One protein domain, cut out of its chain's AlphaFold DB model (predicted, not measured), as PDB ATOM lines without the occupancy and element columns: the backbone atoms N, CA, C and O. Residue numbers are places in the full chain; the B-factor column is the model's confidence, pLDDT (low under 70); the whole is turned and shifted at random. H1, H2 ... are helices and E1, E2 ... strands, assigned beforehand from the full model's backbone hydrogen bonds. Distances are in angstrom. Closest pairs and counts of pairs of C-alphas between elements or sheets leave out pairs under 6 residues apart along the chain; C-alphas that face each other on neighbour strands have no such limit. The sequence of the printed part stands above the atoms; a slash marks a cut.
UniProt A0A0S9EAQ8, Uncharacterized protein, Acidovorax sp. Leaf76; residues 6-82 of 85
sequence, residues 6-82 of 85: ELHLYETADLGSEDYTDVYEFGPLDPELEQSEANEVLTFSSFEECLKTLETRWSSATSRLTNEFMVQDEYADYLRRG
ATOM      1  N   GLU A   6      34.230  26.790  -5.649       94.75
ATOM      2  CA  GLU A   6      32.828  26.795  -6.043       94.75
ATOM      3  C   GLU A   6      32.499  28.155  -6.662       94.75
ATOM      4  O   GLU A   6      32.913  29.191  -6.143       94.75
ATOM      5  N   LEU A   7      31.815  28.142  -7.802       92.12
ATOM      6  CA  LEU A   7      31.320  29.333  -8.477       92.12
ATOM      7  C   LEU A   7      29.808  29.385  -8.293       92.12
ATOM      8  O   LEU A   7      29.113  28.461  -8.710       92.12
ATOM      9  N   HIS A   8      29.330  30.486  -7.725       92.88
ATOM     10  CA  HIS A   8      27.913  30.814  -7.624       92.88
ATOM     11  C   HIS A   8      27.619  31.933  -8.620       92.88
ATOM     12  O   HIS A   8      28.216  33.008  -8.537       92.88
ATOM     13  N   LEU A   9      26.757  31.663  -9.597       91.44
ATOM     14  CA  LEU A   9      26.333  32.646 -10.590       91.44
ATOM     15  C   LEU A   9      25.011  33.272 -10.159       91.44
ATOM     16  O   LEU A   9      24.019  32.564 -10.006       91.44
ATOM     17  N   TYR A  10      24.996  34.596 -10.056       88.75
ATOM     18  CA  TYR A  10      23.793  35.378  -9.801       88.75
ATOM     19  C   TYR A  10      23.515  36.275 -11.005       88.75
ATOM     20  O   TYR A  10      24.371  37.060 -11.418       88.75
ATOM     21  N   GLU A  11      22.320  36.161 -11.568       89.81
ATOM     22  CA  GLU A  11      21.784  37.093 -12.548       89.81
ATOM     23  C   GLU A  11      20.781  37.993 -11.842       89.81
ATOM     24  O   GLU A  11      19.734  37.541 -11.386       89.81
ATOM     25  N   THR A  12      21.102  39.277 -11.753       83.44
ATOM     26  CA  THR A  12      20.259  40.278 -11.108       83.44
ATOM     27  C   THR A  12      20.054  41.436 -12.074       83.44
ATOM     28  O   THR A  12      20.900  41.715 -12.931       83.44
ATOM     29  N   ALA A  13      18.907  42.102 -11.988       78.56
ATOM     30  CA  ALA A  13      18.712  43.361 -12.690       78.56
ATOM     31  C   ALA A  13      19.014  44.520 -11.740       78.56
ATOM     32  O   ALA A  13      18.709  44.447 -10.551       78.56
ATOM     33  N   ASP A  14      19.573  45.600 -12.287       69.38
ATOM     34  CA  ASP A  14      19.756  46.874 -11.584       69.38
ATOM     35  C   ASP A  14      18.396  47.574 -11.414       69.38
ATOM     36  O   ASP A  14      18.077  48.585 -12.038       69.38
ATOM     37  N   LEU A  15      17.528  46.929 -10.636       63.75
ATOM     38  CA  LEU A  15      16.203  47.387 -10.246       63.75
ATOM     39  C   LEU A  15      16.293  47.877  -8.802       63.75
ATOM     40  O   LEU A  15      15.605  47.373  -7.915       63.75
ATOM     41  N   GLY A  16      17.201  48.822  -8.555       56.62
ATOM     42  CA  GLY A  16      17.263  49.511  -7.275       56.62
ATOM     43  C   GLY A  16      15.910  50.149  -6.950       56.62
ATOM     44  O   GLY A  16      15.236  50.701  -7.821       56.62
ATOM     45  N   SER A  17      15.498  50.061  -5.689       54.94
ATOM     46  CA  SER A  17      14.373  50.838  -5.174       54.94
ATOM     47  C   SER A  17      14.897  52.140  -4.569       54.94
ATOM     48  O   SER A  17      15.864  52.127  -3.804       54.94
ATOM     49  N   GLU A  18      14.252  53.262  -4.895       56.59
ATOM     50  CA  GLU A  18      14.572  54.579  -4.319       56.59
ATOM     51  C   GLU A  18      14.294  54.642  -2.804       56.59
ATOM     52  O   GLU A  18      14.801  55.529  -2.120       56.59
ATOM     53  N   ASP A  19      13.529  53.685  -2.268       52.75
ATOM     54  CA  ASP A  19      13.137  53.632  -0.857       52.75
ATOM     55  C   ASP A  19      14.173  52.936   0.049       52.75
ATOM     56  O   ASP A  19      14.047  52.984   1.275       52.75
ATOM     57  N   TYR A  20      15.200  52.295  -0.521       51.84
ATOM     58  CA  TYR A  20      16.252  51.600   0.228       51.84
ATOM     59  C   TYR A  20      17.598  52.298   0.022       51.84
ATOM     60  O   TYR A  20      18.116  52.354  -1.087       51.84
ATOM     61  N   THR A  21      18.165  52.839   1.103       49.75
ATOM     62  CA  THR A  21      19.456  53.556   1.106       49.75
ATOM     63  C   THR A  21      20.650  52.691   1.518       49.75
ATOM     64  O   THR A  21      21.777  53.183   1.527       49.75
ATOM     65  N   ASP A  22      20.415  51.432   1.890       49.88
ATOM     66  CA  ASP A  22      21.463  50.488   2.279       49.88
ATOM     67  C   ASP A  22      21.964  49.703   1.059       49.88
ATOM     68  O   ASP A  22      21.201  49.436   0.134       49.88
ATOM     69  N   VAL A  23      23.262  49.373   1.067       53.34
ATOM     70  CA  VAL A  23      24.012  48.704  -0.011       53.34
ATOM     71  C   VAL A  23      23.187  47.555  -0.602       53.34
ATOM     72  O   VAL A  23      23.018  46.522   0.037       53.34
ATOM     73  N   TYR A  24      22.638  47.786  -1.797       55.94
ATOM     74  CA  TYR A  24      21.642  46.939  -2.445       55.94
ATOM     75  C   TYR A  24      22.077  45.470  -2.513       55.94
ATOM     76  O   TYR A  24      23.006  45.116  -3.238       55.94
ATOM     77  N   GLU A  25      21.355  44.602  -1.808       61.41
ATOM     78  CA  GLU A  25      21.276  43.196  -2.184       61.41
ATOM     79  C   GLU A  25      20.260  43.102  -3.326       61.41
ATOM     80  O   GLU A  25      19.053  43.244  -3.122       61.41
ATOM     81  N   PHE A  26      20.755  42.951  -4.552       70.06
ATOM     82  CA  PHE A  26      19.896  42.754  -5.713       70.06
ATOM     83  C   PHE A  26      19.397  41.310  -5.714       70.06
ATOM     84  O   PHE A  26      20.200  40.380  -5.732       70.06
ATOM     85  N   GLY A  27      18.076  41.129  -5.697       72.94
ATOM     86  CA  GLY A  27      17.466  39.809  -5.838       72.94
ATOM     87  C   GLY A  27      17.686  39.209  -7.236       72.94
ATOM     88  O   GLY A  27      18.040  39.934  -8.177       72.94
ATOM     89  N   PRO A  28      17.464  37.894  -7.390       85.19
ATOM     90  CA  PRO A  28      17.600  37.217  -8.670       85.19
ATOM     91  C   PRO A  28      16.592  37.753  -9.691       85.19
ATOM     92  O   PRO A  28      15.486  38.183  -9.364       85.19
ATOM     93  N   LEU A  29      16.980  37.709 -10.962       87.38
ATOM     94  CA  LEU A  29      16.096  38.026 -12.080       87.38
ATOM     95  C   LEU A  29      15.014  36.951 -12.281       87.38
ATOM     96  O   LEU A  29      13.937  37.251 -12.797       87.38
ATOM     97  N   ASP A  30      15.309  35.710 -11.891       89.50
ATOM     98  CA  ASP A  30      14.363  34.596 -11.905       89.50
ATOM     99  C   ASP A  30      13.428  34.688 -10.683       89.50
ATOM    100  O   ASP A  30      13.912  34.610  -9.552       89.50
ATOM    101  N   PRO A  31      12.105  34.860 -10.876       87.31
ATOM    102  CA  PRO A  31      11.156  35.021  -9.774       87.31
ATOM    103  C   PRO A  31      10.942  33.751  -8.940       87.31
ATOM    104  O   PRO A  31      10.325  33.839  -7.880       87.31
ATOM    105  N   GLU A  32      11.402  32.590  -9.408       92.75
ATOM    106  CA  GLU A  32      11.276  31.328  -8.674       92.75
ATOM    107  C   GLU A  32      12.448  31.079  -7.709       92.75
ATOM    108  O   GLU A  32      12.373  30.151  -6.906       92.75
ATOM    109  N   LEU A  33      13.511  31.890  -7.776       89.50
ATOM    110  CA  LEU A  33      14.678  31.782  -6.900       89.50
ATOM    111  C   LEU A  33      14.512  32.628  -5.635       89.50
ATOM    112  O   LEU A  33      14.026  33.764  -5.672       89.50
ATOM    113  N   GLU A  34      14.966  32.090  -4.503       88.12
ATOM    114  CA  GLU A  34      15.060  32.870  -3.267       88.12
ATOM    115  C   GLU A  34      16.198  33.906  -3.338       88.12
ATOM    116  O   GLU A  34      17.129  33.795  -4.131       88.12
ATOM    117  N   GLN A  35      16.148  34.927  -2.474       80.56
ATOM    118  CA  GLN A  35      17.064  36.077  -2.516       80.56
ATOM    119  C   GLN A  35      18.556  35.694  -2.492       80.56
ATOM    120  O   GLN A  35      19.364  36.359  -3.131       80.56
ATOM    121  N   SER A  36      18.918  34.624  -1.782       82.25
ATOM    122  CA  SER A  36      20.296  34.140  -1.645       82.25
ATOM    123  C   SER A  36      20.648  32.985  -2.591       82.25
ATOM    124  O   SER A  36      21.768  32.465  -2.544       82.25
ATOM    125  N   GLU A  37      19.712  32.562  -3.441       89.69
ATOM    126  CA  GLU A  37      19.874  31.405  -4.311       89.69
ATOM    127  C   GLU A  37      20.558  31.795  -5.625       89.69
ATOM    128  O   GLU A  37      20.151  32.720  -6.327       89.69
ATOM    129  N   ALA A  38      21.638  31.085  -5.954       91.19
ATOM    130  CA  ALA A  38      22.345  31.270  -7.212       91.19
ATOM    131  C   ALA A  38      21.570  30.615  -8.361       91.19
ATOM    132  O   ALA A  38      21.060  29.504  -8.225       91.19
ATOM    133  N   ASN A  39      21.580  31.242  -9.537       93.00
ATOM    134  CA  ASN A  39      21.057  30.644 -10.767       93.00
ATOM    135  C   ASN A  39      21.810  29.358 -11.138       93.00
ATOM    136  O   ASN A  39      21.255  28.454 -11.761       93.00
ATOM    137  N   GLU A  40      23.097  29.291 -10.795       94.25
ATOM    138  CA  GLU A  40      23.947  28.146 -11.086       94.25
ATOM    139  C   GLU A  40      25.044  28.010 -10.028       94.25
ATOM    140  O   GLU A  40      25.699  28.992  -9.672       94.25
ATOM    141  N   VAL A  41      25.278  26.777  -9.571       94.94
ATOM    142  CA  VAL A  41      26.400  26.427  -8.691       94.94
ATOM    143  C   VAL A  41      27.271  25.396  -9.397       94.94
ATOM    144  O   VAL A  41      26.811  24.305  -9.740       94.94
ATOM    145  N   LEU A  42      28.539  25.738  -9.618       95.50
ATOM    146  CA  LEU A  42      29.525  24.869 -10.256       95.50
ATOM    147  C   LEU A  42      30.689  24.598  -9.307       95.50
ATOM    148  O   LEU A  42      31.252  25.519  -8.718       95.50
ATOM    149  N   THR A  43      31.112  23.341  -9.211       96.38
ATOM    150  CA  THR A  43      32.297  22.950  -8.438       96.38
ATOM    151  C   THR A  43      33.446  22.618  -9.379       96.38
ATOM    152  O   THR A  43      33.288  21.818 -10.301       96.38
ATOM    153  N   PHE A  44      34.624  23.174  -9.104       95.88
ATOM    154  CA  PHE A  44      35.840  22.923  -9.873       95.88
ATOM    155  C   PHE A  44      36.912  22.254  -9.024       95.88
ATOM    156  O   PHE A  44      37.067  22.520  -7.827       95.88
ATOM    157  N   SER A  45      37.700  21.402  -9.676       94.19
ATOM    158  CA  SER A  45      38.809  20.696  -9.031       94.19
ATOM    159  C   SER A  45      40.004  21.612  -8.743       94.19
ATOM    160  O   SER A  45      40.824  21.301  -7.878       94.19
ATOM    161  N   SER A  46      40.084  22.750  -9.444       94.31
ATOM    162  CA  SER A  46      41.107  23.780  -9.275       94.31
ATOM    163  C   SER A  46      40.588  25.176  -9.630       94.31
ATOM    164  O   SER A  46      39.677  25.328 -10.446       94.31
ATOM    165  N   PHE A  47      41.219  26.210  -9.072       91.75
ATOM    166  CA  PHE A  47      40.906  27.601  -9.414       91.75
ATOM    167  C   PHE A  47      41.226  27.956 -10.879       91.75
ATOM    168  O   PHE A  47      40.491  28.712 -11.509       91.75
ATOM    169  N   GLU A  48      42.280  27.375 -11.462       94.00
ATOM    170  CA  GLU A  48      42.651  27.598 -12.870       94.00
ATOM    171  C   GLU A  48      41.551  27.127 -13.837       94.00
ATOM    172  O   GLU A  48      41.224  27.812 -14.808       94.00
ATOM    173  N   GLU A  49      40.934  25.981 -13.540       95.12
ATOM    174  CA  GLU A  49      39.802  25.443 -14.299       95.12
ATOM    175  C   GLU A  49      38.587  26.385 -14.258       95.12
ATOM    176  O   GLU A  49      37.956  26.640 -15.290       95.12
ATOM    177  N   CYS A  50      38.307  26.962 -13.086       94.62
ATOM    178  CA  CYS A  50      37.256  27.961 -12.912       94.62
ATOM    179  C   CYS A  50      37.521  29.214 -13.762       94.62
ATOM    180  O   CYS A  50      36.666  29.610 -14.555       94.62
ATOM    181  N   LEU A  51      38.732  29.786 -13.694       94.31
ATOM    182  CA  LEU A  51      39.098  30.979 -14.472       94.31
ATOM    183  C   LEU A  51      38.973  30.756 -15.983       94.31
ATOM    184  O   LEU A  51      38.449  31.611 -16.699       94.31
ATOM    185  N   LYS A  52      39.414  29.595 -16.479       95.56
ATOM    186  CA  LYS A  52      39.283  29.248 -17.899       95.56
ATOM    187  C   LYS A  52      37.817  29.140 -18.320       95.56
ATOM    188  O   LYS A  52      37.461  29.571 -19.419       95.56
ATOM    189  N   THR A  53      36.976  28.575 -17.458       95.19
ATOM    190  CA  THR A  53      35.534  28.444 -17.705       95.19
ATOM    191  C   THR A  53      34.860  29.815 -17.753       95.19
ATOM    192  O   THR A  53      34.125  30.091 -18.703       95.19
ATOM    193  N   LEU A  54      35.182  30.700 -16.803       94.75
ATOM    194  CA  LEU A  54      34.699  32.083 -16.774       94.75
ATOM    195  C   LEU A  54      35.048  32.834 -18.062       94.75
ATOM    196  O   LEU A  54      34.156  33.374 -18.704       94.75
ATOM    197  N   GLU A  55      36.317  32.819 -18.477       95.75
ATOM    198  CA  GLU A  55      36.777  33.544 -19.671       95.75
ATOM    199  C   GLU A  55      36.174  32.991 -20.972       95.75
ATOM    200  O   GLU A  55      35.935  33.731 -21.925       95.75
ATOM    201  N   THR A  56      35.899  31.682 -21.007       95.94
ATOM    202  CA  THR A  56      35.263  31.030 -22.160       95.94
ATOM    203  C   THR A  56      33.791  31.418 -22.281       95.94
ATOM    204  O   THR A  56      33.313  31.647 -23.392       95.94
ATOM    205  N   ARG A  57      33.063  31.480 -21.158       95.31
ATOM    206  CA  ARG A  57      31.627  31.800 -21.149       95.31
ATOM    207  C   ARG A  57      31.373  33.305 -21.247       95.31
ATOM    208  O   ARG A  57      30.454  33.718 -21.948       95.31
ATOM    209  N   TRP A  58      32.219  34.115 -20.612       94.06
ATOM    210  CA  TRP A  58      32.133  35.571 -20.594       94.06
ATOM    211  C   TRP A  58      33.506  36.187 -20.858       94.06
ATOM    212  O   TRP A  58      34.371  36.250 -19.983       94.06
ATOM    213  N   SER A  59      33.696  36.685 -22.080       94.81
ATOM    214  CA  SER A  59      34.954  37.324 -22.463       94.81
ATOM    215  C   SER A  59      35.289  38.490 -21.527       94.81
ATOM    216  O   SER A  59      34.452  39.346 -21.241       94.81
ATOM    217  N   SER A  60      36.546  38.542 -21.096       92.38
ATOM    218  CA  SER A  60      37.127  39.501 -20.152       92.38
ATOM    219  C   SER A  60      36.656  39.383 -18.698       92.38
ATOM    220  O   SER A  60      37.021  40.248 -17.894       92.38
ATOM    221  N   ALA A  61      35.892  38.355 -18.318       91.19
ATOM    222  CA  ALA A  61      35.407  38.196 -16.943       91.19
ATOM    223  C   ALA A  61      36.548  38.120 -15.921       91.19
ATOM    224  O   ALA A  61      36.481  38.755 -14.869       91.19
ATOM    225  N   THR A  62      37.641  37.431 -16.258       92.25
ATOM    226  CA  THR A  62      38.786  37.267 -15.346       92.25
ATOM    227  C   THR A  62      39.462  38.593 -14.989       92.25
ATOM    228  O   THR A  62      39.972  38.756 -13.882       92.25
ATOM    229  N   SER A  63      39.411  39.583 -15.886       88.81
ATOM    230  CA  SER A  63      39.962  40.925 -15.647       88.81
ATOM    231  C   SER A  63      39.115  41.797 -14.711       88.81
ATOM    232  O   SER A  63      39.574  42.860 -14.295       88.81
ATOM    233  N   ARG A  64      37.891  41.358 -14.391       85.31
ATOM    234  CA  ARG A  64      36.891  42.094 -13.600       85.31
ATOM    235  C   ARG A  64      36.609  41.458 -12.239       85.31
ATOM    236  O   ARG A  64      35.734  41.932 -11.522       85.31
ATOM    237  N   LEU A  65      37.328  40.393 -11.889       87.31
ATOM    238  CA  LEU A  65      37.202  39.756 -10.585       87.31
ATOM    239  C   LEU A  65      37.723  40.696  -9.493       87.31
ATOM    240  O   LEU A  65      38.802  41.286  -9.608       87.31
ATOM    241  N   THR A  66      36.943  40.800  -8.427       82.25
ATOM    242  CA  THR A  66      37.291  41.509  -7.199       82.25
ATOM    243  C   THR A  66      37.097  40.568  -6.017       82.25
ATOM    244  O   THR A  66      36.370  39.579  -6.123       82.25
ATOM    245  N   ASN A  67      37.766  40.852  -4.904       82.19
ATOM    246  CA  ASN A  67      37.537  40.099  -3.680       82.19
ATOM    247  C   ASN A  67      36.137  40.405  -3.134       82.19
ATOM    248  O   ASN A  67      35.600  41.496  -3.336       82.19
ATOM    249  N   GLU A  68      35.570  39.443  -2.415       73.38
ATOM    250  CA  GLU A  68      34.312  39.622  -1.695       73.38
ATOM    251  C   GLU A  68      34.379  40.865  -0.784       73.38
ATOM    252  O   GLU A  68      35.423  41.158  -0.194       73.38
ATOM    253  N   PHE A  69      33.274  41.613  -0.699       68.50
ATOM    254  CA  PHE A  69      33.140  42.870   0.057       68.50
ATOM    255  C   PHE A  69      33.998  44.056  -0.414       68.50
ATOM    256  O   PHE A  69      34.011  45.095   0.245       68.50
ATOM    257  N   MET A  70      34.681  43.961  -1.556       67.25
ATOM    258  CA  MET A  70      35.280  45.138  -2.185       67.25
ATOM    259  C   MET A  70      34.258  45.848  -3.075       67.25
ATOM    260  O   MET A  70      33.955  45.384  -4.176       67.25
ATOM    261  N   VAL A  71      33.749  46.986  -2.602       66.12
ATOM    262  CA  VAL A  71      32.870  47.868  -3.381       66.12
ATOM    263  C   VAL A  71      33.709  48.704  -4.358       66.12
ATOM    264  O   VAL A  71      34.941  48.740  -4.294       66.12
ATOM    265  N   GLN A  72      33.055  49.297  -5.358       58.41
ATOM    266  CA  GLN A  72      33.724  49.864  -6.534       58.41
ATOM    267  C   GLN A  72      34.779  50.928  -6.197       58.41
ATOM    268  O   GLN A  72      35.837  50.949  -6.830       58.41
ATOM    269  N   ASP A  73      34.533  51.768  -5.190       60.66
ATOM    270  CA  ASP A  73      35.473  52.814  -4.781       60.66
ATOM    271  C   ASP A  73      36.673  52.232  -4.020       60.66
ATOM    272  O   ASP A  73      37.814  52.612  -4.291       60.66
ATOM    273  N   GLU A  74      36.459  51.237  -3.154       64.19
ATOM    274  CA  GLU A  74      37.530  50.495  -2.485       64.19
ATOM    275  C   GLU A  74      38.386  49.717  -3.490       64.19
ATOM    276  O   GLU A  74      39.606  49.629  -3.331       64.19
ATOM    277  N   TYR A  75      37.782  49.191  -4.561       62.47
ATOM    278  CA  TYR A  75      38.510  48.553  -5.657       62.47
ATOM    279  C   TYR A  75      39.305  49.554  -6.496       62.47
ATOM    280  O   TYR A  75      40.474  49.308  -6.809       62.47
ATOM    281  N   ALA A  76      38.722  50.710  -6.821       63.56
ATOM    282  CA  ALA A  76      39.434  51.780  -7.512       63.56
ATOM    283  C   ALA A  76      40.633  52.276  -6.687       63.56
ATOM    284  O   ALA A  76      41.724  52.466  -7.231       63.56
ATOM    285  N   ASP A  77      40.462  52.430  -5.376       71.81
ATOM    286  CA  ASP A  77      41.532  52.818  -4.464       71.81
ATOM    287  C   ASP A  77      42.590  51.724  -4.287       71.81
ATOM    288  O   ASP A  77      43.780  52.042  -4.265       71.81
ATOM    289  N   TYR A  78      42.200  50.446  -4.235       68.06
ATOM    290  CA  TYR A  78      43.135  49.317  -4.267       68.06
ATOM    291  C   TYR A  78      44.001  49.341  -5.536       68.06
ATOM    292  O   TYR A  78      45.228  49.298  -5.448       68.06
ATOM    293  N   LEU A  79      43.397  49.510  -6.721       68.88
ATOM    294  CA  LEU A  79      44.147  49.615  -7.978       68.88
ATOM    295  C   LEU A  79      45.099  50.824  -7.997       68.88
ATOM    296  O   LEU A  79      46.225  50.698  -8.479       68.88
ATOM    297  N   ARG A  80      44.679  51.979  -7.458       73.44
ATOM    298  CA  ARG A  80      45.519  53.193  -7.357       73.44
ATOM    299  C   ARG A  80      46.718  53.010  -6.428       73.44
ATOM    300  O   ARG A  80      47.763  53.604  -6.682       73.44
ATOM    301  N   ARG A  81      46.573  52.219  -5.363       76.50
ATOM    302  CA  ARG A  81      47.656  51.914  -4.410       76.50
ATOM    303  C   ARG A  81      48.689  50.939  -4.977       76.50
ATOM    304  O   ARG A  81      49.785  50.853  -4.435       76.50
ATOM    305  N   GLY A  82      48.379  50.303  -6.105       58.62
ATOM    306  CA  GLY A  82      49.182  49.242  -6.692       58.62
ATOM    307  C   GLY A  82      48.736  47.885  -6.161       58.62
ATOM    308  O   GLY A  82      48.361  47.743  -5.000       58.62
TER     309      GLY A  82
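This is residues 6 to 82 of the 85 residues of an uncharacterized protein of Acidovorax sp. Leaf76 (UniProt A0A0S9EAQ8). The model is a flat, open frame: a short two-stranded ribbon of E1 and E2 makes one side, a long loop of residues 10 to 39 reaches out from one end of the ribbon, and H1 sits near the other end. From H1 the chain runs through the small H2 to H3, which lies away from the other named elements. The 77 printed residues hold two strands and then three helices, in the order E1, E2, H1, H2, H3, with the sheet antiparallel; the class is mixed, helices and strands, with under half of the residues in named elements. The whole is loose, with a radius of gyration of the C-alphas of 14.9 A and spans of 41 by 38 by 19 A.

E1, residues 6 to 9, begins at C-alpha 6 (32.828, 26.795, -6.043) and is 9.9 A long. E2, residues 40 to 44, is 13.0 A long. H1, residues 47 to 57, is 15.5 A long, and H2, residues 61 to 64, 5.3 A. H3, residues 72 to 81, is 14.2 A long and ends at C-alpha 81 (47.656, 51.914, -4.410).

E1 and E2 form a hairpin, antiparallel at 156 degrees, with N 7 and O 42 at 2.8 A and N 9 and O 40 at 2.9 A, within hydrogen-bond range. The closest C-alphas of E2 and H1 are those of Phe 44 and Cys 50, 6.1 A apart. H1 and H2 touch, the closest C-alphas being those of Glu 55 and Ala 61, 5.6 A apart. H3 is apart from E1, E2, H1 and H2. In H1 and H3 every O i to N i+4 pair is within hydrogen-bond range; H2 is too short for such a pair.

The C-alphas farthest apart, those of Asp 19 and Ser 45, are 42.6 A from each other. The printed part has no cut. The link from E1 to E2, 30 residues, is long. The mean pLDDT of the printed part is 80.4, and residues 14 to 25, 69 to 76, 78 to 79 and 82 are under 70.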